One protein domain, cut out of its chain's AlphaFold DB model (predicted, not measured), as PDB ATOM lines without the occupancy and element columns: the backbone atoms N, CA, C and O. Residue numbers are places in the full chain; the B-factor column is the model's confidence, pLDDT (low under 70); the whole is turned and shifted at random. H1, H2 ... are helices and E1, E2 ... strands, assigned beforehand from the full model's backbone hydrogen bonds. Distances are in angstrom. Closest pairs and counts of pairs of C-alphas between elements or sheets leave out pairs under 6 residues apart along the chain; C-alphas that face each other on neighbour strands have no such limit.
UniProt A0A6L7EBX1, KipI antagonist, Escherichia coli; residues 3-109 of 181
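AT A GLANCE: This is residues 3 to 109 of the 181 residues of the protein "KipI antagonist" of Escherichia coli (UniProt A0A6L7EBX1). A ribbon of two long antiparallel strands, E1 and E4, folds sharply back on itself, with E3, H1 and the last residues at one side and a long stretch without named elements, residues 48 to 88, reaching to the other end of the longest axis at Ala 66. The tail after H1 folds back so that residues 107 to 108 pair with E3. The 107 printed residues hold four named strands and one named helix, in the order E1, E2, E3, E4, H1; the sheet runs E2, E1, E4, with E2 meeting E1 at a point. The class is mixed, helices and strands, though under half of the residues, 45, are in named elements. The whole is only just compact, close to loose, with a radius of gyration of the C-alphas of 15.3 A and spans of 46 by 35 by 24 A.

HOW THE PARTS SIT: Start at E1, residues 3 to 13, the inner strand of a strongly twisted sheet; it bends by 146 degrees at residue 6. Its antiparallel neighbour is the edge strand E4, residues 32 to 47, which bends by 159 degrees at residue 36. Look across this pair for N 3 and O 46, 2.9 A apart, and N 12 and O 33, also 2.9 A apart, within hydrogen-bond range. The other edge strand, E2, residues 16 to 18, meets E1 only at a point, where C-alphas 17 and 12 face each other at 4.4 A. Next comes E3, residues 23 to 26, which pairs with no named strand; its closest C-alphas to E1 are those of Pro 23 and Ala 3, 4.7 A apart. Residues 25 to 26 of E3 form a short antiparallel pairing with residues 107 to 108. Further along, H1, residues 89 to 99, comes nearest to E3 at the C-alphas of Leu 98 and Phe 25, 5.8 A apart. H1 is not on the sheet, and it is apart from E1 and E2. In H1 every O i to N i+4 pair is within hydrogen-bond range.

IN THESE COORDINATES: Find C-alpha 3 at (-23.271, -43.295, -6.470), where E1 begins; its first and last C-alphas are 12.1 A apart. E2 measures 6.3 A and E3 9.7 A in the same way. E4, the longest strand by residues, begins at C-alpha 32 at (-21.072, -32.429, -8.671) and measures 12.4 A. H1 measures 15.3 A and ends at C-alpha 99 at (-36.067, -39.279, -12.661).

THE WHOLE: The two C-alphas farthest apart are those of Ala 66 and Lys 103, at 46.2 A. The printed part, residues 3 to 109, has no cut. The link from E4 to H1 is long, with 41 residues; the other links are tight. The mean pLDDT of the printed part is 94.3, and residues 103 to 105 of this model are under 70.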
ATOM      1  N   ALA A   3     -23.288 -43.045  -7.907       97.81
ATOM      2  CA  ALA A   3     -23.271 -43.295  -6.470       97.81
ATOM      3  C   ALA A   3     -21.917 -42.879  -5.895       97.81
ATOM      4  O   ALA A   3     -20.885 -43.105  -6.528       97.81
ATOM      5  N   VAL A   4     -21.921 -42.301  -4.694       97.88
ATOM      6  CA  VAL A   4     -20.698 -41.903  -3.987       97.88
ATOM      7  C   VAL A   4     -20.605 -42.642  -2.656       97.88
ATOM      8  O   VAL A   4     -21.576 -42.680  -1.900       97.88
ATOM      9  N   THR A   5     -19.453 -43.249  -2.369       97.31
ATOM     10  CA  THR A   5     -19.201 -44.043  -1.152       97.31
ATOM     11  C   THR A   5     -17.789 -43.816  -0.601       97.31
ATOM     12  O   THR A   5     -16.976 -43.109  -1.200       97.31
ATOM     13  N   GLY A   6     -17.469 -44.444   0.535       95.94
ATOM     14  CA  GLY A   6     -16.139 -44.413   1.143       95.94
ATOM     15  C   GLY A   6     -16.083 -43.483   2.350       95.94
ATOM     16  O   GLY A   6     -16.770 -43.712   3.341       95.94
ATOM     17  N   ALA A   7     -15.208 -42.486   2.295       95.38
ATOM     18  CA  ALA A   7     -15.034 -41.513   3.362       95.38
ATOM     19  C   ALA A   7     -16.292 -40.657   3.596       95.38
ATOM     20  O   ALA A   7     -17.122 -40.474   2.708       95.38
ATOM     21  N   ASP A   8     -16.388 -40.110   4.803       94.12
ATOM     22  CA  ASP A   8     -17.370 -39.101   5.179       94.12
ATOM     23  C   ASP A   8     -16.962 -37.771   4.541       94.12
ATOM     24  O   ASP A   8     -16.004 -37.119   4.971       94.12
ATOM     25  N   VAL A   9     -17.659 -37.423   3.466       95.31
ATOM     26  CA  VAL A   9     -17.467 -36.207   2.682       95.31
ATOM     27  C   VAL A   9     -18.829 -35.585   2.406       95.31
ATOM     28  O   VAL A   9     -19.830 -36.283   2.238       95.31
ATOM     29  N   GLU A  10     -18.879 -34.263   2.347       95.31
ATOM     30  CA  GLU A  10     -20.058 -33.571   1.832       95.31
ATOM     31  C   GLU A  10     -19.958 -33.480   0.313       95.31
ATOM     32  O   GLU A  10     -18.912 -33.107  -0.219       95.31
ATOM     33  N   ILE A  11     -21.032 -33.856  -0.379       96.19
ATOM     34  CA  ILE A  11     -21.162 -33.648  -1.819       96.19
ATOM     35  C   ILE A  11     -22.347 -32.736  -2.095       96.19
ATOM     36  O   ILE A  11     -23.383 -32.836  -1.433       96.19
ATOM     37  N   ASP A  12     -22.192 -31.899  -3.107       95.56
ATOM     38  CA  ASP A  12     -23.222 -30.999  -3.610       95.56
ATOM     39  C   ASP A  12     -23.484 -31.292  -5.083       95.56
ATOM     40  O   ASP A  12     -22.556 -31.570  -5.843       95.56
ATOM     41  N   ILE A  13     -24.749 -31.223  -5.486       95.69
ATOM     42  CA  ILE A  13     -25.199 -31.351  -6.871       95.69
ATOM     43  C   ILE A  13     -25.987 -30.088  -7.191       95.69
ATOM     44  O   ILE A  13     -27.033 -29.852  -6.597       95.69
ATOM     45  N   ASP A  14     -25.455 -29.256  -8.086       93.81
ATOM     46  CA  ASP A  14     -26.040 -27.958  -8.465       93.81
ATOM     47  C   ASP A  14     -26.343 -27.026  -7.269       93.81
ATOM     48  O   ASP A  14     -27.313 -26.274  -7.271       93.81
ATOM     49  N   GLY A  15     -25.481 -27.057  -6.244       91.25
ATOM     50  CA  GLY A  15     -25.599 -26.225  -5.038       91.25
ATOM     51  C   GLY A  15     -26.465 -26.821  -3.928       91.25
ATOM     52  O   GLY A  15     -26.692 -26.163  -2.916       91.25
ATOM     53  N   GLU A  16     -26.938 -28.053  -4.106       92.31
ATOM     54  CA  GLU A  16     -27.699 -28.765  -3.093       92.31
ATOM     55  C   GLU A  16     -26.969 -29.995  -2.570       92.31
ATOM     56  O   GLU A  16     -26.534 -30.872  -3.325       92.31
ATOM     57  N   ARG A  17     -26.944 -30.120  -1.245       93.69
ATOM     58  CA  ARG A  17     -26.321 -31.250  -0.566       93.69
ATOM     59  C   ARG A  17     -26.978 -32.571  -0.972       93.69
ATOM     60  O   ARG A  17     -28.184 -32.769  -0.788       93.69
ATOM     61  N   ALA A  18     -26.163 -33.511  -1.440       94.81
ATOM     62  CA  ALA A  18     -26.592 -34.841  -1.853       94.81
ATOM     63  C   ALA A  18     -26.119 -35.941  -0.881       94.81
ATOM     64  O   ALA A  18     -25.079 -35.807  -0.227       94.81
ATOM     65  N   PRO A  19     -26.882 -37.039  -0.738       95.12
ATOM     66  CA  PRO A  19     -26.527 -38.125   0.162       95.12
ATOM     67  C   PRO A  19     -25.502 -39.078  -0.467       95.12
ATOM     68  O   PRO A  19     -25.466 -39.286  -1.677       95.12
ATOM     69  N   LEU A  20     -24.714 -39.726   0.389       96.25
ATOM     70  CA  LEU A  20     -23.814 -40.822   0.023       96.25
ATOM     71  C   LEU A  20     -24.525 -42.186   0.123       96.25
ATOM     72  O   LEU A  20     -25.649 -42.282   0.614       96.25
ATOM     73  N   TRP A  21     -23.845 -43.257  -0.303       96.75
ATOM     74  CA  TRP A  21     -24.237 -44.661  -0.082       96.75
ATOM     75  C   TRP A  21     -25.584 -45.087  -0.678       96.75
ATOM     76  O   TRP A  21     -26.196 -46.066  -0.243       96.75
ATOM     77  N   LYS A  22     -26.030 -44.392  -1.723       95.75
ATOM     78  CA  LYS A  22     -27.214 -44.749  -2.504       95.75
ATOM     79  C   LYS A  22     -27.090 -44.264  -3.953       95.75
ATOM     80  O   LYS A  22     -26.301 -43.357  -4.222       95.75
ATOM     81  N   PRO A  23     -27.838 -44.863  -4.890       96.50
ATOM     82  CA  PRO A  23     -27.863 -44.405  -6.271       96.50
ATOM     83  C   PRO A  23     -28.591 -43.063  -6.390       96.50
ATOM     84  O   PRO A  23     -29.680 -42.889  -5.845       96.50
ATOM     85  N   LEU A  24     -28.006 -42.144  -7.150       96.31
ATOM     86  CA  LEU A  24     -28.547 -40.828  -7.454       96.31
ATOM     87  C   LEU A  24     -28.781 -40.699  -8.958       96.31
ATOM     88  O   LEU A  24     -27.899 -40.949  -9.787       96.31
ATOM     89  N   PHE A  25     -29.980 -40.278  -9.321       96.12
ATOM     90  CA  PHE A  25     -30.245 -39.672 -10.611       96.12
ATOM     91  C   PHE A  25     -29.712 -38.245 -10.602       96.12
ATOM     92  O   PHE A  25     -30.004 -37.488  -9.684       96.12
ATOM     93  N   VAL A  26     -28.975 -37.885 -11.646       94.81
ATOM     94  CA  VAL A  26     -28.415 -36.550 -11.859       94.81
ATOM     95  C   VAL A  26     -28.712 -36.165 -13.301       94.81
ATOM     96  O   VAL A  26     -28.652 -37.026 -14.187       94.81
ATOM     97  N   ARG A  27     -29.099 -34.908 -13.534       92.69
ATOM     98  CA  ARG A  27     -29.452 -34.430 -14.874       92.69
ATOM     99  C   ARG A  27     -28.191 -34.217 -15.709       92.69
ATOM    100  O   ARG A  27     -27.110 -33.949 -15.192       92.69
ATOM    101  N   SER A  28     -28.345 -34.318 -17.025       92.88
ATOM    102  CA  SER A  28     -27.301 -33.856 -17.938       92.88
ATOM    103  C   SER A  28     -27.053 -32.363 -17.713       92.88
ATOM    104  O   SER A  28     -28.010 -31.598 -17.604       92.88
ATOM    105  N   GLY A  29     -25.783 -31.966 -17.653       94.00
ATOM    106  CA  GLY A  29     -25.364 -30.586 -17.383       94.00
ATOM    107  C   GLY A  29     -25.198 -30.234 -15.902       94.00
ATOM    108  O   GLY A  29     -24.681 -29.160 -15.609       94.00
ATOM    109  N   SER A  30     -25.575 -31.122 -14.978       94.19
ATOM    110  CA  SER A  30     -25.362 -30.901 -13.547       94.19
ATOM    111  C   SER A  30     -23.884 -30.957 -13.159       94.19
ATOM    112  O   SER A  30     -23.103 -31.735 -13.715       94.19
ATOM    113  N   THR A  31     -23.516 -30.179 -12.143       96.12
ATOM    114  CA  THR A  31     -22.177 -30.159 -11.547       96.12
ATOM    115  C   THR A  31     -22.194 -30.819 -10.176       96.12
ATOM    116  O   THR A  31     -22.995 -30.458  -9.316       96.12
ATOM    117  N   ILE A  32     -21.275 -31.763  -9.961       96.69
ATOM    118  CA  ILE A  32     -21.072 -32.429  -8.671       96.69
ATOM    119  C   ILE A  32     -19.795 -31.877  -8.038       96.69
ATOM    120  O   ILE A  32     -18.718 -31.977  -8.629       96.69
ATOM    121  N   THR A  33     -19.905 -31.346  -6.826       97.00
ATOM    122  CA  THR A  33     -18.785 -30.789  -6.063       97.00
ATOM    123  C   THR A  33     -18.528 -31.638  -4.825       97.00
ATOM    124  O   THR A  33     -19.463 -32.030  -4.132       97.00
ATOM    125  N   PHE A  34     -17.257 -31.914  -4.535       96.94
ATOM    126  CA  PHE A  34     -16.829 -32.612  -3.323       96.94
ATOM    127  C   PHE A  34     -16.224 -31.604  -2.348       96.94
ATOM    128  O   PHE A  34     -15.301 -30.869  -2.700       96.94
ATOM    129  N   GLY A  35     -16.746 -31.582  -1.127       94.44
ATOM    130  CA  GLY A  35     -16.225 -30.786  -0.027       94.44
ATOM    131  C   GLY A  35     -15.044 -31.448   0.685       94.44
ATOM    132  O   GLY A  35     -14.392 -32.368   0.185       94.44
ATOM    133  N   LEU A  36     -14.773 -30.977   1.903       91.69
ATOM    134  CA  LEU A  36     -13.712 -31.525   2.742       91.69
ATOM    135  C   LEU A  36     -14.076 -32.923   3.258       91.69
ATOM    136  O   LEU A  36     -15.191 -33.175   3.718       91.69
ATOM    137  N   CYS A  37     -13.095 -33.823   3.235       92.00
ATOM    138  CA  CYS A  37     -13.200 -35.135   3.862       92.00
ATOM    139  C   CYS A  37     -13.124 -34.987   5.392       92.00
ATOM    140  O   CYS A  37     -12.090 -34.591   5.928       92.00
ATOM    141  N   LYS A  38     -14.209 -35.328   6.094       92.19
ATOM    142  CA  LYS A  38     -14.330 -35.227   7.558       92.19
ATOM    143  C   LYS A  38     -13.739 -36.439   8.270       92.19
ATOM    144  O   LYS A  38     -13.029 -36.292   9.265       92.19
ATOM    145  N   ARG A  39     -14.024 -37.649   7.776       92.69
ATOM    146  CA  ARG A  39     -13.512 -38.922   8.320       92.69
ATOM    147  C   ARG A  39     -13.211 -39.902   7.197       92.69
ATOM    148  O   ARG A  39     -13.999 -40.056   6.274       92.69
ATOM    149  N   GLY A  40     -12.111 -40.637   7.316       92.31
ATOM    150  CA  GLY A  40     -11.616 -41.500   6.243       92.31
ATOM    151  C   GLY A  40     -10.614 -40.773   5.348       92.31
ATOM    152  O   GLY A  40     -10.086 -39.730   5.719       92.31
ATOM    153  N   CYS A  41     -10.293 -41.370   4.200       91.75
ATOM    154  CA  CYS A  41      -9.229 -40.867   3.319       91.75
ATOM    155  C   CYS A  41      -9.520 -40.984   1.819       91.75
ATOM    156  O   CYS A  41      -8.797 -40.402   1.016       91.75
ATOM    157  N   ARG A  42     -10.517 -41.780   1.417       94.38
ATOM    158  CA  ARG A  42     -10.787 -42.102   0.012       94.38
ATOM    159  C   ARG A  42     -12.281 -42.131  -0.231       94.38
ATOM    160  O   ARG A  42     -13.017 -42.745   0.538       94.38
ATOM    161  N   VAL A  43     -12.690 -41.495  -1.316       96.62
ATOM    162  CA  VAL A  43     -14.066 -41.460  -1.804       96.62
ATOM    163  C   VAL A  43     -14.090 -42.152  -3.158       96.62
ATOM    164  O   VAL A  43     -13.129 -42.054  -3.922       96.62
ATOM    165  N   TYR A  44     -15.174 -42.858  -3.442       97.50
ATOM    166  CA  TYR A  44     -15.380 -43.551  -4.705       97.50
ATOM    167  C   TYR A  44     -16.641 -43.013  -5.361       97.50
ATOM    168  O   TYR A  44     -17.692 -42.968  -4.726       97.50
ATOM    169  N   LEU A  45     -16.527 -42.623  -6.628       98.25
ATOM    170  CA  LEU A  45     -17.644 -42.264  -7.490       98.25
ATOM    171  C   LEU A  45     -17.841 -43.389  -8.503       98.25
ATOM    172  O   LEU A  45     -16.927 -43.720  -9.257       98.25
ATOM    173  N   ALA A  46     -19.039 -43.955  -8.524       98.19
ATOM    174  CA  ALA A  46     -19.484 -44.873  -9.555       98.19
ATOM    175  C   ALA A  46     -20.507 -44.178 -10.453       98.19
ATOM    176  O   ALA A  46     -21.319 -43.381  -9.983       98.19
ATOM    177  N   VAL A  47     -20.492 -44.527 -11.734       97.62
ATOM    178  CA  VAL A  47     -21.481 -44.120 -12.735       97.62
ATOM    179  C   VAL A  47     -22.108 -45.382 -13.327       97.62
ATOM    180  O   VAL A  47     -21.429 -46.401 -13.462       97.62
ATOM    181  N   ALA A  48     -23.403 -45.357 -13.643       97.62
ATOM    182  CA  ALA A  48     -24.029 -46.476 -14.350       97.62
ATOM    183  C   ALA A  48     -23.358 -46.675 -15.719       97.62
ATOM    184  O   ALA A  48     -23.089 -45.694 -16.396       97.62
ATOM    185  N   GLY A  49     -23.060 -47.930 -16.069       96.81
ATOM    186  CA  GLY A  49     -22.250 -48.295 -17.241       96.81
ATOM    187  C   GLY A  49     -20.735 -48.292 -16.994       96.81
ATOM    188  O   GLY A  49     -19.983 -48.932 -17.724       96.81
ATOM    189  N   GLY A  50     -20.278 -47.664 -15.905       97.75
ATOM    190  CA  GLY A  50     -18.860 -47.554 -15.562       97.75
ATOM    191  C   GLY A  50     -18.097 -46.578 -16.463       97.75
ATOM    192  O   GLY A  50     -18.619 -46.081 -17.454       97.75
ATOM    193  N   PHE A  51     -16.847 -46.277 -16.110       97.88
ATOM    194  CA  PHE A  51     -15.993 -45.427 -16.945       97.88
ATOM    195  C   PHE A  51     -15.420 -46.228 -18.117       97.88
ATOM    196  O   PHE A  51     -14.836 -47.305 -17.930       97.88
ATOM    197  N   ASP A  52     -15.573 -45.698 -19.328       97.19
ATOM    198  CA  ASP A  52     -15.183 -46.376 -20.559       97.19
ATOM    199  C   ASP A  52     -13.767 -46.028 -21.024       97.19
ATOM    200  O   ASP A  52     -13.530 -45.424 -22.062       97.19
ATOM    201  N   VAL A  53     -12.795 -46.377 -20.191       97.19
ATOM    202  CA  VAL A  53     -11.376 -46.253 -20.532       97.19
ATOM    203  C   VAL A  53     -10.839 -47.558 -21.114       97.19
ATOM    204  O   VAL A  53     -11.314 -48.641 -20.752       97.19
ATOM    205  N   GLU A  54      -9.819 -47.444 -21.966       96.00
ATOM    206  CA  GLU A  54      -9.132 -48.586 -22.572       96.00
ATOM    207  C   GLU A  54      -8.572 -49.521 -21.484       96.00
ATOM    208  O   GLU A  54      -7.838 -49.068 -20.593       96.00
ATOM    209  N   PRO A  55      -8.908 -50.823 -21.507       97.12
ATOM    210  CA  PRO A  55      -8.355 -51.771 -20.557       97.12
ATOM    211  C   PRO A  55      -6.881 -52.066 -20.864       97.12
ATOM    212  O   PRO A  55      -6.513 -52.439 -21.972       97.12
ATOM    213  N   VAL A  56      -6.031 -52.014 -19.841       97.75
ATOM    214  CA  VAL A  56      -4.637 -52.472 -19.914       97.75
ATOM    215  C   VAL A  56      -4.515 -53.739 -19.083       97.75
ATOM    216  O   VAL A  56      -4.864 -53.743 -17.904       97.75
ATOM    217  N   MET A  57      -4.052 -54.833 -19.698       97.06
ATOM    218  CA  MET A  57      -4.005 -56.160 -19.060       97.06
ATOM    219  C   MET A  57      -5.361 -56.559 -18.447       97.06
ATOM    220  O   MET A  57      -5.435 -56.993 -17.302       97.06
ATOM    221  N   GLN A  58      -6.447 -56.356 -19.204       97.25
ATOM    222  CA  GLN A  58      -7.830 -56.640 -18.784       97.25
ATOM    223  C   GLN A  58      -8.311 -55.839 -17.553       97.25
ATOM    224  O   GLN A  58      -9.325 -56.177 -16.947       97.25
ATOM    225  N   SER A  59      -7.623 -54.752 -17.188       97.62
ATOM    226  CA  SER A  59      -7.973 -53.891 -16.055       97.62
ATOM    227  C   SER A  59      -8.102 -52.430 -16.473       97.62
ATOM    228  O   SER A  59      -7.329 -51.923 -17.282       97.62
ATOM    229  N   LYS A  60      -9.060 -51.723 -15.866       97.56
ATOM    230  CA  LYS A  60      -9.230 -50.266 -16.006       97.56
ATOM    231  C   LYS A  60      -8.554 -49.474 -14.873       97.56
ATOM    232  O   LYS A  60      -8.714 -48.260 -14.780       97.56
ATOM    233  N   SER A  61      -7.815 -50.146 -13.985       97.88
ATOM    234  CA  SER A  61      -7.128 -49.493 -12.862       97.88
ATOM    235  C   SER A  61      -5.898 -48.708 -13.322       97.88
ATOM    236  O   SER A  61      -5.130 -49.188 -14.150       97.88
ATOM    237  N   THR A  62      -5.663 -47.538 -12.729       97.88
ATOM    238  CA  THR A  62      -4.457 -46.735 -12.991       97.88
ATOM    239  C   THR A  62      -3.296 -47.164 -12.096       97.88
ATOM    240  O   THR A  62      -3.408 -47.131 -10.864       97.88
ATOM    241  N   TYR A  63      -2.145 -47.462 -12.697       96.69
ATOM    242  CA  TYR A  63      -0.868 -47.584 -12.000       96.69
ATOM    243  C   TYR A  63       0.036 -46.389 -12.328       96.69
ATOM    244  O   TYR A  63       0.848 -46.417 -13.251       96.69
ATOM    245  N   VAL A  64      -0.104 -45.335 -11.518       95.50
ATOM    246  CA  VAL A  64       0.520 -44.017 -11.739       95.50
ATOM    247  C   VAL A  64       2.042 -44.091 -11.888       95.50
ATOM    248  O   VAL A  64       2.602 -43.428 -12.750       95.50
ATOM    249  N   ARG A  65       2.728 -44.916 -11.085       94.25
ATOM    250  CA  ARG A  65       4.199 -44.989 -11.097       94.25
ATOM    251  C   ARG A  65       4.762 -45.545 -12.407       94.25
ATOM    252  O   ARG A  65       5.863 -45.167 -12.786       94.25
ATOM    253  N   ALA A  66       4.020 -46.430 -13.071       95.44
ATOM    254  CA  ALA A  66       4.395 -46.975 -14.373       95.44
ATOM    255  C   ALA A  66       3.720 -46.247 -15.546       95.44
ATOM    256  O   ALA A  66       4.018 -46.564 -16.691       95.44
ATOM    257  N   GLY A  67       2.814 -45.300 -15.284       96.50
ATOM    258  CA  GLY A  67       2.116 -44.570 -16.339       96.50
ATOM    259  C   GLY A  67       1.142 -45.428 -17.152       96.50
ATOM    260  O   GLY A  67       0.965 -45.172 -18.339       96.50
ATOM    261  N   ILE A  68       0.528 -46.459 -16.555       96.75
ATOM    262  CA  ILE A  68      -0.341 -47.406 -17.279       96.75
ATOM    263  C   ILE A  68      -1.766 -47.459 -16.720       96.75
ATOM    264  O   ILE A  68      -1.985 -47.290 -15.518       96.75
ATOM    265  N   GLY A  69      -2.725 -47.757 -17.600       97.31
ATOM    266  CA  GLY A  69      -4.137 -47.956 -17.263       97.31
ATOM    267  C   GLY A  69      -4.896 -46.672 -16.904       97.31
ATOM    268  O   GLY A  69      -4.326 -45.587 -16.779       97.31
ATOM    269  N   GLY A  70      -6.213 -46.793 -16.738       97.50
ATOM    270  CA  GLY A  70      -7.094 -45.648 -16.498       97.50
ATOM    271  C   GLY A  70      -7.077 -44.635 -17.648       97.50
ATOM    272  O   GLY A  70      -6.871 -44.988 -18.806       97.50
ATOM    273  N   LEU A  71      -7.269 -43.352 -17.332       97.62
ATOM    274  CA  LEU A  71      -7.161 -42.280 -18.320       97.62
ATOM    275  C   LEU A  71      -5.705 -41.810 -18.429       97.62
ATOM    276  O   LEU A  71      -5.177 -41.191 -17.507       97.62
ATOM    277  N   LYS A  72      -5.060 -42.094 -19.567       96.69
ATOM    278  CA  LYS A  72      -3.693 -41.636 -19.894       96.69
ATOM    279  C   LYS A  72      -2.605 -42.076 -18.890       96.69
ATOM    280  O   LYS A  72      -1.543 -41.464 -18.853       96.69
ATOM    281  N   GLY A  73      -2.850 -43.088 -18.048       97.19
ATOM    282  CA  GLY A  73      -1.845 -43.588 -17.100       97.19
ATOM    283  C   GLY A  73      -1.530 -42.668 -15.916       97.19
ATOM    284  O   GLY A  73      -0.586 -42.938 -15.177       97.19
ATOM    285  N   ARG A  74      -2.295 -41.589 -15.706       97.62
ATOM    286  CA  ARG A  74      -1.985 -40.536 -14.724       97.62
ATOM    287  C   ARG A  74      -3.199 -40.155 -13.864       97.62
ATOM    288  O   ARG A  74      -4.317 -40.576 -14.164       97.62
ATOM    289  N   PRO A  75      -3.015 -39.375 -12.779       97.88
ATOM    290  CA  PRO A  75      -4.131 -38.725 -12.100       97.88
ATOM    291  C   PRO A  75      -4.950 -37.860 -13.069       97.88
ATOM    292  O   PRO A  75      -4.417 -37.359 -14.062       97.88
ATOM    293  N   LEU A  76      -6.242 -37.694 -12.777       97.88
ATOM    294  CA  LEU A  76      -7.118 -36.815 -13.551       97.88
ATOM    295  C   LEU A  76      -6.675 -35.357 -13.411       97.88
ATOM    296  O   LEU A  76      -6.263 -34.921 -12.336       97.88
ATOM    297  N   GLU A  77      -6.812 -34.607 -14.493       98.06
ATOM    298  CA  GLU A  77      -6.474 -33.193 -14.586       98.06
ATOM    299  C   GLU A  77      -7.697 -32.375 -15.008       98.06
ATOM    300  O   GLU A  77      -8.674 -32.888 -15.561       98.06
ATOM    301  N   LYS A  78      -7.644 -31.064 -14.755       98.12
ATOM    302  CA  LYS A  78      -8.695 -30.142 -15.188       98.12
ATOM    303  C   LYS A  78      -8.883 -30.240 -16.705       98.12
ATOM    304  O   LYS A  78      -7.933 -30.069 -17.461       98.12
ATOM    305  N   GLY A  79     -10.131 -30.438 -17.126       97.62
ATOM    306  CA  GLY A  79     -10.508 -30.534 -18.538       97.62
ATOM    307  C   GLY A  79     -10.447 -31.947 -19.117       97.62
ATOM    308  O   GLY A  79     -10.832 -32.126 -20.270       97.62
ATOM    309  N   ASP A  80     -10.017 -32.952 -18.349       98.12
ATOM    310  CA  ASP A  80     -10.176 -34.341 -18.772       98.12
ATOM    311  C   ASP A  80     -11.665 -34.707 -18.900       98.12
ATOM    312  O   ASP A  80     -12.502 -34.315 -18.084       98.12
ATOM    313  N   VAL A  81     -11.976 -35.505 -19.921       97.44
ATOM    314  CA  VAL A  81     -13.310 -36.050 -20.180       97.44
ATOM    315  C   VAL A  81     -13.231 -37.564 -20.044       97.44
ATOM    316  O   VAL A  81     -12.414 -38.209 -20.701       97.44
ATOM    317  N   LEU A  82     -14.072 -38.126 -19.177       97.31
ATOM    318  CA  LEU A  82     -14.194 -39.567 -18.985       97.31
ATOM    319  C   LEU A  82     -15.456 -40.056 -19.700       97.31
ATOM    320  O   LEU A  82     -16.554 -39.696 -19.268       97.31
ATOM    321  N   PRO A  83     -15.335 -40.863 -20.765       96.69
ATOM    322  CA  PRO A  83     -16.494 -41.521 -21.351       96.69
ATOM    323  C   PRO A  83     -17.103 -42.507 -20.348       96.69
ATOM    324  O   PRO A  83     -16.435 -43.012 -19.438       96.69
ATOM    325  N   VAL A  84     -18.394 -42.767 -20.510       97.25
ATOM    326  CA  VAL A  84     -19.173 -43.679 -19.674       97.25
ATOM    327  C   VAL A  84     -19.745 -44.756 -20.581       97.25
ATOM    328  O   VAL A  84     -20.177 -44.449 -21.688       97.25
ATOM    329  N   GLY A  85     -19.701 -46.006 -20.126       96.56
ATOM    330  CA  GLY A  85     -20.224 -47.138 -20.880       96.56
ATOM    331  C   GLY A  85     -21.749 -47.201 -20.871       96.56
ATOM    332  O   GLY A  85     -22.428 -46.429 -20.191       96.56
ATOM    333  N   GLU A  86     -22.285 -48.184 -21.587       96.31
ATOM    334  CA  GLU A  86     -23.725 -48.423 -21.627       96.31
ATOM    335  C   GLU A  86     -24.241 -48.941 -20.271       96.31
ATOM    336  O   GLU A  86     -23.674 -49.883 -19.697       96.31
ATOM    337  N   PRO A  87     -25.307 -48.341 -19.715       95.62
ATOM    338  CA  PRO A  87     -25.914 -48.822 -18.486       95.62
ATOM    339  C   PRO A  87     -26.558 -50.204 -18.678       95.62
ATOM    340  O   PRO A  87     -27.003 -50.592 -19.752       95.62
ATOM    341  N   SER A  88     -26.633 -50.973 -17.592       95.56
ATOM    342  CA  SER A  88     -27.418 -52.214 -17.572       95.56
ATOM    343  C   SER A  88     -28.923 -51.919 -17.542       95.56
ATOM    344  O   SER A  88     -29.321 -50.937 -16.914       95.56
ATOM    345  N   LEU A  89     -29.758 -52.863 -17.992       95.94
ATOM    346  CA  LEU A  89     -31.228 -52.776 -17.894       95.94
ATOM    347  C   LEU A  89     -31.740 -52.433 -16.479       95.94
ATOM    348  O   LEU A  89     -32.698 -51.685 -16.302       95.94
ATOM    349  N   VAL A  90     -31.082 -52.956 -15.437       94.88
ATOM    350  CA  VAL A  90     -31.433 -52.660 -14.036       94.88
ATOM    351  C   VAL A  90     -31.192 -51.186 -13.696       94.88
ATOM    352  O   VAL A  90     -31.979 -50.576 -12.966       94.88
ATOM    353  N   ALA A  91     -30.108 -50.615 -14.219       94.69
ATOM    354  CA  ALA A  91     -29.781 -49.208 -14.043       94.69
ATOM    355  C   ALA A  91     -30.781 -48.317 -14.791       94.69
ATOM    356  O   ALA A  91     -31.204 -47.317 -14.217       94.69
ATOM    357  N   ASP A  92     -31.231 -48.707 -15.984       93.88
ATOM    358  CA  ASP A  92     -32.252 -47.968 -16.739       93.88
ATOM    359  C   ASP A  92     -33.598 -47.949 -16.011       93.88
ATOM    360  O   ASP A  92     -34.168 -46.888 -15.752       93.88
ATOM    361  N   HIS A  93     -34.060 -49.103 -15.525       93.81
ATOM    362  CA  HIS A  93     -35.286 -49.172 -14.724       93.81
ATOM    363  C   HIS A  93     -35.202 -48.335 -13.439       93.81
ATOM    364  O   HIS A  93     -36.203 -47.813 -12.933       93.81
ATOM    365  N   LEU A  94     -34.016 -48.240 -12.835       93.00
ATOM    366  CA  LEU A  94     -33.808 -47.389 -11.670       93.00
ATOM    367  C   LEU A  94     -33.765 -45.906 -12.059       93.00
ATOM    368  O   LEU A  94     -34.310 -45.077 -11.331       93.00
ATOM    369  N   PHE A  95     -33.160 -45.580 -13.199       92.06
ATOM    370  CA  PHE A  95     -33.117 -44.236 -13.757       92.06
ATOM    371  C   PHE A  95     -34.527 -43.685 -13.960       92.06
ATOM    372  O   PHE A  95     -34.828 -42.618 -13.429       92.06
ATOM    373  N   ASP A  96     -35.416 -44.438 -14.611       92.06
ATOM    374  CA  ASP A  96     -36.797 -44.008 -14.868       92.06
ATOM    375  C   ASP A  96     -37.584 -43.749 -13.581       92.06
ATOM    376  O   ASP A  96     -38.304 -42.752 -13.457       92.06
ATOM    377  N   ARG A  97     -37.400 -44.606 -12.569       91.94
ATOM    378  CA  ARG A  97     -38.035 -44.422 -11.257       91.94
ATOM    379  C   ARG A  97     -37.524 -43.177 -10.536       91.94
ATOM    380  O   ARG A  97     -38.320 -42.427  -9.972       91.94
ATOM    381  N   LEU A  98     -36.209 -42.954 -10.533       93.38
ATOM    382  CA  LEU A  98     -35.590 -41.847  -9.800       93.38
ATOM    383  C   LEU A  98     -35.730 -40.500 -10.518       93.38
ATOM    384  O   LEU A  98     -35.823 -39.474  -9.846       93.38
ATOM    385  N   LYS A  99     -35.833 -40.488 -11.852       91.00
ATOM    386  CA  LYS A  99     -36.067 -39.279 -12.661       91.00
ATOM    387  C   LYS A  99     -37.317 -38.511 -12.219       91.00
ATOM    388  O   LYS A  99     -37.322 -37.284 -12.206       91.00
ATOM    389  N   ASN A 100     -38.359 -39.220 -11.791       86.06
ATOM    390  CA  ASN A 100     -39.605 -38.606 -11.320       86.06
ATOM    391  C   ASN A 100     -39.519 -38.038  -9.892       86.06
ATOM    392  O   ASN A 100     -40.412 -37.295  -9.480       86.06
ATOM    393  N   LYS A 101     -38.450 -38.354  -9.147       83.50
ATOM    394  CA  LYS A 101     -38.208 -37.877  -7.775       83.50
ATOM    395  C   LYS A 101     -37.391 -36.579  -7.697       83.50
ATOM    396  O   LYS A 101     -37.225 -36.039  -6.613       83.50
ATOM    397  N   VAL A 102     -36.951 -36.025  -8.825       78.00
ATOM    398  CA  VAL A 102     -36.100 -34.815  -8.924       78.00
ATOM    399  C   VAL A 102     -36.899 -33.514  -8.711       78.00
ATOM    400  O   VAL A 102     -36.554 -32.463  -9.236       78.00
ATOM    401  N   LYS A 103     -38.065 -33.569  -8.053       63.81
ATOM    402  CA  LYS A 103     -39.046 -32.466  -8.076       63.81
ATOM    403  C   LYS A 103     -38.703 -31.299  -7.147       63.81
ATOM    404  O   LYS A 103     -39.268 -30.228  -7.331       63.81
ATOM    405  N   GLN A 104     -37.809 -31.494  -6.181       59.53
ATOM    406  CA  GLN A 104     -37.394 -30.448  -5.235       59.53
ATOM    407  C   GLN A 104     -35.881 -30.310  -5.100       59.53
ATOM    408  O   GLN A 104     -35.442 -29.331  -4.516       59.53
ATOM    409  N   ALA A 105     -35.125 -31.275  -5.632       67.75
ATOM    410  CA  ALA A 105     -33.682 -31.293  -5.548       67.75
ATOM    411  C   ALA A 105     -33.042 -31.462  -6.934       67.75
ATOM    412  O   ALA A 105     -33.656 -32.059  -7.823       67.75
ATOM    413  N   GLY A 106     -31.798 -31.009  -7.116       82.88
ATOM    414  CA  GLY A 106     -30.989 -31.184  -8.334       82.88
ATOM    415  C   GLY A 106     -30.735 -32.654  -8.710       82.88
ATOM    416  O   GLY A 106     -30.282 -32.963  -9.815       82.88
ATOM    417  N   TYR A 107     -31.087 -33.586  -7.820       93.19
ATOM    418  CA  TYR A 107     -30.946 -35.027  -7.979       93.19
ATOM    419  C   TYR A 107     -32.215 -35.794  -7.569       93.19
ATOM    420  O   TYR A 107     -33.093 -35.291  -6.872       93.19
ATOM    421  N   GLY A 108     -32.313 -37.053  -8.000       94.50
ATOM    422  CA  GLY A 108     -33.346 -38.000  -7.565       94.50
ATOM    423  C   GLY A 108     -32.720 -39.152  -6.789       94.50
ATOM    424  O   GLY A 108     -31.763 -39.754  -7.265       94.50
ATOM    425  N   ALA A 109     -33.245 -39.487  -5.611       94.25
ATOM    426  CA  ALA A 109     -32.682 -40.527  -4.747       94.25
ATOM    427  C   ALA A 109     -33.764 -41.483  -4.214       94.25
ATOM    428  O   ALA A 109     -34.936 -41.105  -4.118       94.25
TER     429      ALA A 109